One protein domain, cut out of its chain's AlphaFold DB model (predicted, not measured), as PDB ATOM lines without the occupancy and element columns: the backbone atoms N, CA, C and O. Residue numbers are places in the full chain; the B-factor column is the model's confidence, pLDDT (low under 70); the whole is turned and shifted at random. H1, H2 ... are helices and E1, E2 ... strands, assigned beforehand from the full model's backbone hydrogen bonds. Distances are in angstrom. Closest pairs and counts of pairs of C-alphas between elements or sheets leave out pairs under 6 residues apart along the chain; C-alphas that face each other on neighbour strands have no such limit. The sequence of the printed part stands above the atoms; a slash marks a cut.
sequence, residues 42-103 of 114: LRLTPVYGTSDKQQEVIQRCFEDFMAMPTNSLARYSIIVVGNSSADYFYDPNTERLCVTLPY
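Overview. This is residues 42 to 103 of the 114 residues of the protein "P53 domain-containing protein" of Fasciola hepatica (UniProt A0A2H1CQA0). With little regular structure, this is a small three-stranded sheet from which a wide loop of mostly unnamed chain runs out to one short helix, H1, and back. The 62 printed residues hold E1, H1, E2, E3 in that order, class mixed, with only 18 residues in named elements. The sheet, E1 - E3 - E2, is antiparallel; the whole is only just compact, close to loose, radius of gyration of the C-alphas 12.3 A, spanning 35 by 32 by 20 A.

Along the chain. E3, residues 97 to 102, is 17.3 A long and ends at C-alpha 102 (-24.406, -18.725, 13.893). E2 is residues 87 to 90, and E1 is 42 to 44, from C-alpha 42 (-20.851, -14.990, 10.217). H1 is residues 62 to 66.

Arrangement. Inner strand E3 is antiparallel to E1 at 161 degrees, with N 42 and O 101 2.8 A apart. E2 and E3 form a hairpin, antiparallel at 152 degrees, with N 100 and O 87 2.8 A apart. E1, H1, E2 make a split strand-helix-strand unit, two strands running the same way with E3 between them, its crossover right-handed. H1, its O i to N i+4 pair within hydrogen-bond range, is not on the sheet.

Size, cuts and confidence. The C-alphas of Asp 52 and Ser 84, the two farthest apart, are 35.2 A apart. The printed part has no cut; links E1 to H1 and H1 to E2 are long. Only residue 69 has pLDDT under 70.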
ATOM      1  N   LEU A  42     -21.724 -16.142  10.416       91.06
ATOM      2  CA  LEU A  42     -20.851 -14.990  10.217       91.06
ATOM      3  C   LEU A  42     -19.441 -15.372  10.672       91.06
ATOM      4  O   LEU A  42     -19.284 -15.926  11.756       91.06
ATOM      5  N   ARG A  43     -18.419 -15.054   9.873       93.94
ATOM      6  CA  ARG A  43     -17.005 -15.191  10.251       93.94
ATOM      7  C   ARG A  43     -16.364 -13.811  10.325       93.94
ATOM      8  O   ARG A  43     -16.406 -13.051   9.362       93.94
ATOM      9  N   LEU A  44     -15.747 -13.516  11.461       92.31
ATOM     10  CA  LEU A  44     -14.967 -12.312  11.704       92.31
ATOM     11  C   LEU A  44     -13.482 -12.681  11.662       92.31
ATOM     12  O   LEU A  44     -13.011 -13.509  12.445       92.31
ATOM     13  N   THR A  45     -12.748 -12.068  10.735       94.62
ATOM     14  CA  THR A  45     -11.308 -12.279  10.554       94.62
ATOM     15  C   THR A  45     -10.618 -10.919  10.449       94.62
ATOM     16  O   THR A  45     -10.863 -10.196   9.483       94.62
ATOM     17  N   PRO A  46      -9.774 -10.539  11.424       92.56
ATOM     18  CA  PRO A  46      -9.060  -9.272  11.378       92.56
ATOM     19  C   PRO A  46      -7.928  -9.324  10.340       92.56
ATOM     20  O   PRO A  46      -7.153 -10.285  10.282       92.56
ATOM     21  N   VAL A  47      -7.825  -8.267   9.534       93.62
ATOM     22  CA  VAL A  47      -6.763  -8.053   8.540       93.62
ATOM     23  C   VAL A  47      -6.308  -6.596   8.580       93.62
ATOM     24  O   VAL A  47      -7.099  -5.707   8.900       93.62
ATOM     25  N   TYR A  48      -5.041  -6.334   8.259       91.81
ATOM     26  CA  TYR A  48      -4.569  -4.959   8.105       91.81
ATOM     27  C   TYR A  48      -5.161  -4.328   6.839       91.81
ATOM     28  O   TYR A  48      -5.290  -4.977   5.803       91.81
ATOM     29  N   GLY A  49      -5.520  -3.045   6.925       87.38
ATOM     30  CA  GLY A  49      -6.076  -2.301   5.792       87.38
ATOM     31  C   GLY A  49      -5.048  -1.958   4.709       87.38
ATOM     32  O   GLY A  49      -5.428  -1.755   3.559       87.38
ATOM     33  N   THR A  50      -3.756  -1.908   5.049       87.81
ATOM     34  CA  THR A  50      -2.674  -1.628   4.094       87.81
ATOM     35  C   THR A  50      -2.169  -2.923   3.460       87.81
ATOM     36  O   THR A  50      -1.993  -3.935   4.139       87.81
ATOM     37  N   SER A  51      -1.957  -2.909   2.142       90.81
ATOM     38  CA  SER A  51      -1.646  -4.110   1.352       90.81
ATOM     39  C   SER A  51      -0.324  -4.774   1.737       90.81
ATOM     40  O   SER A  51      -0.230  -5.998   1.717       90.81
ATOM     41  N   ASP A  52       0.670  -3.986   2.137       94.19
ATOM     42  CA  ASP A  52       1.988  -4.443   2.583       94.19
ATOM     43  C   ASP A  52       1.923  -5.313   3.848       94.19
ATOM     44  O   ASP A  52       2.758  -6.196   4.026       94.19
ATOM     45  N   LYS A  53       0.898  -5.116   4.686       93.75
ATOM     46  CA  LYS A  53       0.713  -5.835   5.957       93.75
ATOM     47  C   LYS A  53      -0.420  -6.844   5.931       93.75
ATOM     48  O   LYS A  53      -0.676  -7.502   6.934       93.75
ATOM     49  N   GLN A  54      -1.121  -7.005   4.810       91.31
ATOM     50  CA  GLN A  54      -2.282  -7.898   4.751       91.31
ATOM     51  C   GLN A  54      -1.945  -9.352   5.097       91.31
ATOM     52  O   GLN A  54      -2.818 -10.054   5.599       91.31
ATOM     53  N   GLN A  55      -0.708  -9.799   4.872       92.12
ATOM     54  CA  GLN A  55      -0.258 -11.151   5.224       92.12
ATOM     55  C   GLN A  55       0.036 -11.328   6.720       92.12
ATOM     56  O   GLN A  55       0.080 -12.456   7.197       92.12
ATOM     57  N   GLU A  56       0.196 -10.242   7.477       95.62
ATOM     58  CA  GLU A  56       0.452 -10.321   8.911       95.62
ATOM     59  C   GLU A  56      -0.804 -10.768   9.682       95.62
ATOM     60  O   GLU A  56      -1.955 -10.466   9.325       95.62
ATOM     61  N   VAL A  57      -0.571 -11.498  10.776       95.19
ATOM     62  CA  VAL A  57      -1.616 -11.966  11.689       95.19
ATOM     63  C   VAL A  57      -1.839 -10.926  12.781       95.19
ATOM     64  O   VAL A  57      -0.931 -10.588  13.537       95.19
ATOM     65  N   ILE A  58      -3.077 -10.444  12.899       95.50
ATOM     66  CA  ILE A  58      -3.464  -9.518  13.965       95.50
ATOM     67  C   ILE A  58      -3.759 -10.299  15.246       95.50
ATOM     68  O   ILE A  58      -4.672 -11.124  15.294       95.50
ATOM     69  N   GLN A  59      -3.041  -9.950  16.307       93.88
ATOM     70  CA  GLN A  59      -3.260 -10.408  17.678       93.88
ATOM     71  C   GLN A  59      -3.022  -9.253  18.657       93.88
ATOM     72  O   GLN A  59      -2.465  -8.218  18.278       93.88
ATOM     73  N   ARG A  60      -3.461  -9.400  19.911       92.06
ATOM     74  CA  ARG A  60      -3.168  -8.396  20.949       92.06
ATOM     75  C   ARG A  60      -1.662  -8.257  21.171       92.06
ATOM     76  O   ARG A  60      -0.912  -9.218  20.995       92.06
ATOM     77  N   CYS A  61      -1.221  -7.062  21.565       90.50
ATOM     78  CA  CYS A  61       0.179  -6.848  21.915       90.50
ATOM     79  C   CYS A  61       0.547  -7.621  23.192       90.50
ATOM     80  O   CYS A  61      -0.319  -8.057  23.954       90.50
ATOM     81  N   PHE A  62       1.849  -7.774  23.436       89.75
ATOM     82  CA  PHE A  62       2.359  -8.530  24.579       89.75
ATOM     83  C   PHE A  62       1.844  -8.004  25.927       89.75
ATOM     84  O   PHE A  62       1.468  -8.796  26.782       89.75
ATOM     85  N   GLU A  63       1.775  -6.682  26.099       90.69
ATOM     86  CA  GLU A  63       1.266  -6.048  27.321       90.69
ATOM     87  C   GLU A  63      -0.198  -6.437  27.598       90.69
ATOM     88  O   GLU A  63      -0.511  -6.938  28.677       90.69
ATOM     89  N   ASP A  64      -1.076  -6.306  26.597       87.25
ATOM     90  CA  ASP A  64      -2.498  -6.654  26.719       87.25
ATOM     91  C   ASP A  64      -2.717  -8.165  26.907       87.25
ATOM     92  O   ASP A  64      -3.642  -8.585  27.607       87.25
ATOM     93  N   PHE A  65      -1.873  -8.995  26.290       87.44
ATOM     94  CA  PHE A  65      -1.884 -10.443  26.496       87.44
ATOM     95  C   PHE A  65      -1.498 -10.802  27.940       87.44
ATOM     96  O   PHE A  65      -2.195 -11.580  28.597       87.44
ATOM     97  N   MET A  66      -0.429 -10.192  28.461       87.81
ATOM     98  CA  MET A  66       0.073 -10.424  29.820       87.81
ATOM     99  C   MET A  66      -0.847  -9.882  30.913       87.81
ATOM    100  O   MET A  66      -0.778 -10.357  32.046       87.81
ATOM    101  N   ALA A  67      -1.732  -8.936  30.597       86.06
ATOM    102  CA  ALA A  67      -2.768  -8.486  31.521       86.06
ATOM    103  C   ALA A  67      -3.853  -9.556  31.774       86.06
ATOM    104  O   ALA A  67      -4.560  -9.479  32.779       86.06
ATOM    105  N   MET A  68      -4.002 -10.554  30.890       80.94
ATOM    106  CA  MET A  68      -5.014 -11.619  31.000       80.94
ATOM    107  C   MET A  68      -4.494 -13.009  30.563       80.94
ATOM    108  O   MET A  68      -5.138 -13.675  29.752       80.94
ATOM    109  N   PRO A  69      -3.373 -13.516  31.102       67.56
ATOM    110  CA  PRO A  69      -2.639 -14.640  30.510       67.56
ATOM    111  C   PRO A  69      -3.365 -15.990  30.632       67.56
ATOM    112  O   PRO A  69      -3.103 -16.909  29.863       67.56
ATOM    113  N   THR A  70      -4.289 -16.124  31.588       76.31
ATOM    114  CA  THR A  70      -5.078 -17.347  31.808       76.31
ATOM    115  C   THR A  70      -6.341 -17.413  30.951       76.31
ATOM    116  O   THR A  70      -7.023 -18.437  30.942       76.31
ATOM    117  N   ASN A  71      -6.673 -16.342  30.224       83.19
ATOM    118  CA  ASN A  71      -7.844 -16.306  29.363       83.19
ATOM    119  C   ASN A  71      -7.489 -16.882  27.985       83.19
ATOM    120  O   ASN A  71      -6.627 -16.352  27.284       83.19
ATOM    121  N   SER A  72      -8.186 -17.938  27.558       81.69
ATOM    122  CA  SER A  72      -8.005 -18.543  26.227       81.69
ATOM    123  C   SER A  72      -8.216 -17.544  25.079       81.69
ATOM    124  O   SER A  72      -7.680 -17.732  23.985       81.69
ATOM    125  N   LEU A  73      -8.933 -16.447  25.340       89.00
ATOM    126  CA  LEU A  73      -9.210 -15.372  24.392       89.00
ATOM    127  C   LEU A  73      -8.182 -14.228  24.426       89.00
ATOM    128  O   LEU A  73      -8.313 -13.275  23.659       89.00
ATOM    129  N   ALA A  74      -7.143 -14.298  25.263       89.44
ATOM    130  CA  ALA A  74      -6.194 -13.197  25.475       89.44
ATOM    131  C   ALA A  74      -5.437 -12.762  24.212       89.44
ATOM    132  O   ALA A  74      -5.027 -11.611  24.100       89.44
ATOM    133  N   ARG A  75      -5.267 -13.667  23.241       92.00
ATOM    134  CA  ARG A  75      -4.622 -13.356  21.956       92.00
ATOM    135  C   ARG A  75      -5.567 -12.694  20.950       92.00
ATOM    136  O   ARG A  75      -5.099 -12.010  20.041       92.00
ATOM    137  N   TYR A  76      -6.879 -12.874  21.098       92.94
ATOM    138  CA  TYR A  76      -7.866 -12.430  20.116       92.94
ATOM    139  C   TYR A  76      -8.084 -10.916  20.194       92.94
ATOM    140  O   TYR A  76      -8.359 -10.343  21.254       92.94
ATOM    141  N   SER A  77      -7.980 -10.255  19.044       90.94
ATOM    142  CA  SER A  77      -8.227  -8.815  18.903       90.94
ATOM    143  C   SER A  77      -9.717  -8.469  18.816       90.94
ATOM    144  O   SER A  77     -10.103  -7.354  19.154       90.94
ATOM    145  N   ILE A  78     -10.560  -9.428  18.420       90.62
ATOM    146  CA  ILE A  78     -12.020  -9.301  18.374       90.62
ATOM    147  C   ILE A  78     -12.610 -10.149  19.496       90.62
ATOM    148  O   ILE A  78     -12.316 -11.337  19.585       90.62
ATOM    149  N   ILE A  79     -13.463  -9.543  20.324       90.94
ATOM    150  CA  ILE A  79     -14.234 -10.230  21.363       90.94
ATOM    151  C   ILE A  79     -15.713  -9.942  21.133       90.94
ATOM    152  O   ILE A  79     -16.122  -8.782  21.072       90.94
ATOM    153  N   VAL A  80     -16.508 -11.002  21.030       90.62
ATOM    154  CA  VAL A  80     -17.968 -10.926  20.976       90.62
ATOM    155  C   VAL A  80     -18.519 -11.022  22.394       90.62
ATOM    156  O   VAL A  80     -18.206 -11.959  23.128       90.62
ATOM    157  N   VAL A  81     -19.358 -10.060  22.773       88.50
ATOM    158  CA  VAL A  81     -20.023 -10.012  24.082       88.50
ATOM    159  C   VAL A  81     -21.504 -10.313  23.927       88.50
ATOM    160  O   VAL A  81     -22.133  -9.894  22.960       88.50
ATOM    161  N   GLY A  82     -22.071 -11.034  24.898       86.25
ATOM    162  CA  GLY A  82     -23.507 -11.313  24.953       86.25
ATOM    163  C   GLY A  82     -23.989 -12.425  24.016       86.25
ATOM    164  O   GLY A  82     -25.193 -12.645  23.938       86.25
ATOM    165  N   ASN A  83     -23.084 -13.142  23.338       85.44
ATOM    166  CA  ASN A  83     -23.422 -14.319  22.536       85.44
ATOM    167  C   ASN A  83     -22.548 -15.516  22.941       85.44
ATOM    168  O   ASN A  83     -21.352 -15.544  22.659       85.44
ATOM    169  N   SER A  84     -23.150 -16.500  23.613       90.38
ATOM    170  CA  SER A  84     -22.470 -17.723  24.066       90.38
ATOM    171  C   SER A  84     -22.173 -18.716  22.943       90.38
ATOM    172  O   SER A  84     -21.439 -19.669  23.167       90.38
ATOM    173  N   SER A  85     -22.742 -18.510  21.754       92.81
ATOM    174  CA  SER A  85     -22.517 -19.342  20.568       92.81
ATOM    175  C   SER A  85     -21.330 -18.858  19.727       92.81
ATOM    176  O   SER A  85     -21.116 -19.368  18.632       92.81
ATOM    177  N   ALA A  86     -20.595 -17.844  20.201       94.38
ATOM    178  CA  ALA A  86     -19.367 -17.389  19.569       94.38
ATOM    179  C   ALA A  86     -18.293 -18.478  19.663       94.38
ATOM    180  O   ALA A  86     -17.907 -18.863  20.769       94.38
ATOM    181  N   ASP A  87     -17.791 -18.930  18.518       95.81
ATOM    182  CA  ASP A  87     -16.718 -19.919  18.455       95.81
ATOM    183  C   ASP A  87     -15.412 -19.263  17.996       95.81
ATOM    184  O   ASP A  87     -15.363 -18.564  16.982       95.81
ATOM    185  N   TYR A  88     -14.358 -19.454  18.783       96.44
ATOM    186  CA  TYR A  88     -13.060 -18.813  18.605       96.44
ATOM    187  C   TYR A  88     -12.049 -19.864  18.174       96.44
ATOM    188  O   TYR A  88     -11.780 -20.811  18.913       96.44
ATOM    189  N   PHE A  89     -11.445 -19.677  17.005       95.81
ATOM    190  CA  PHE A  89     -10.539 -20.671  16.444       95.81
ATOM    191  C   PHE A  89      -9.331 -20.040  15.752       95.81
ATOM    192  O   PHE A  89      -9.357 -18.905  15.269       95.81
ATOM    193  N   TYR A  90      -8.260 -20.825  15.696       96.06
ATOM    194  CA  TYR A  90      -7.091 -20.562  14.870       96.06
ATOM    195  C   TYR A  90      -7.272 -21.285  13.533       96.06
ATOM    196  O   TYR A  90      -7.458 -22.502  13.516       96.06
ATOM    197  N   ASP A  91      -7.250 -20.550  12.425       95.69
ATOM    198  CA  ASP A  91      -7.321 -21.142  11.087       95.69
ATOM    199  C   ASP A  91      -5.942 -21.693  10.687       95.69
ATOM    200  O   ASP A  91      -5.032 -20.895  10.471       95.69
ATOM    201  N   PRO A  92      -5.757 -23.017  10.541       95.19
ATOM    202  CA  PRO A  92      -4.448 -23.600  10.249       95.19
ATOM    203  C   PRO A  92      -3.918 -23.267   8.848       95.19
ATOM    204  O   PRO A  92      -2.736 -23.467   8.595       95.19
ATOM    205  N   ASN A  93      -4.762 -22.776   7.933       95.00
ATOM    206  CA  ASN A  93      -4.331 -22.436   6.573       95.00
ATOM    207  C   ASN A  93      -3.828 -20.996   6.465       95.00
ATOM    208  O   ASN A  93      -2.950 -20.704   5.660       95.00
ATOM    209  N   THR A  94      -4.435 -20.082   7.227       93.62
ATOM    210  CA  THR A  94      -4.125 -18.642   7.175       93.62
ATOM    211  C   THR A  94      -3.423 -18.137   8.427       93.62
ATOM    212  O   THR A  94      -3.026 -16.977   8.479       93.62
ATOM    213  N   GLU A  95      -3.317 -18.987   9.444       96.50
ATOM    214  CA  GLU A  95      -2.781 -18.700  10.773       96.50
ATOM    215  C   GLU A  95      -3.548 -17.607  11.539       96.50
ATOM    216  O   GLU A  95      -3.087 -17.085  12.557       96.50
ATOM    217  N   ARG A  96      -4.748 -17.242  11.071       96.88
ATOM    218  CA  ARG A  96      -5.527 -16.134  11.633       96.88
ATOM    219  C   ARG A  96      -6.386 -16.579  12.805       96.88
ATOM    220  O   ARG A  96      -7.081 -17.592  12.747       96.88
ATOM    221  N   LEU A  97      -6.420 -15.730  13.826       96.25
ATOM    222  CA  LEU A  97      -7.355 -15.820  14.941       96.25
ATOM    223  C   LEU A  97      -8.724 -15.298  14.493       96.25
ATOM    224  O   LEU A  97      -8.878 -14.116  14.177       96.25
ATOM    225  N   CYS A  98      -9.705 -16.189  14.427       96.12
ATOM    226  CA  CYS A  98     -11.024 -15.924  13.866       96.12
ATOM    227  C   CYS A  98     -12.125 -16.175  14.895       96.12
ATOM    228  O   CYS A  98     -11.957 -16.953  15.833       96.12
ATOM    229  N   VAL A  99     -13.276 -15.540  14.676       95.44
ATOM    230  CA  VAL A  99     -14.492 -15.785  15.458       95.44
ATOM    231  C   VAL A  99     -15.630 -16.117  14.504       95.44
ATOM    232  O   VAL A  99     -15.792 -15.422  13.497       95.44
ATOM    233  N   THR A 100     -16.421 -17.148  14.791       95.31
ATOM    234  CA  THR A 100     -17.694 -17.392  14.105       95.31
ATOM    235  C   THR A 100     -18.887 -17.184  15.026       95.31
ATOM    236  O   THR A 100     -18.792 -17.290  16.248       95.31
ATOM    237  N   LEU A 101     -20.023 -16.856  14.417       93.25
ATOM    238  CA  LEU A 101     -21.325 -16.753  15.063       93.25
ATOM    239  C   LEU A 101     -22.365 -17.409  14.153       93.25
ATOM    240  O   LEU A 101     -22.375 -17.094  12.958       93.25
ATOM    241  N   PRO A 102     -23.267 -18.257  14.670       91.88
ATOM    242  CA  PRO A 102     -24.406 -18.725  13.893       91.88
ATOM    243  C   PRO A 102     -25.186 -17.542  13.314       91.88
ATOM    244  O   PRO A 102     -25.384 -16.525  13.984       91.88
ATOM    245  N   TYR A 103     -25.629 -17.656  12.063       89.00
ATOM    246  CA  TYR A 103     -26.522 -16.657  11.495       89.00
ATOM    247  C   TYR A 103     -27.864 -16.721  12.228       89.00
ATOM    248  O   TYR A 103     -28.541 -17.751  12.220       89.00
TER     249      TYR A 103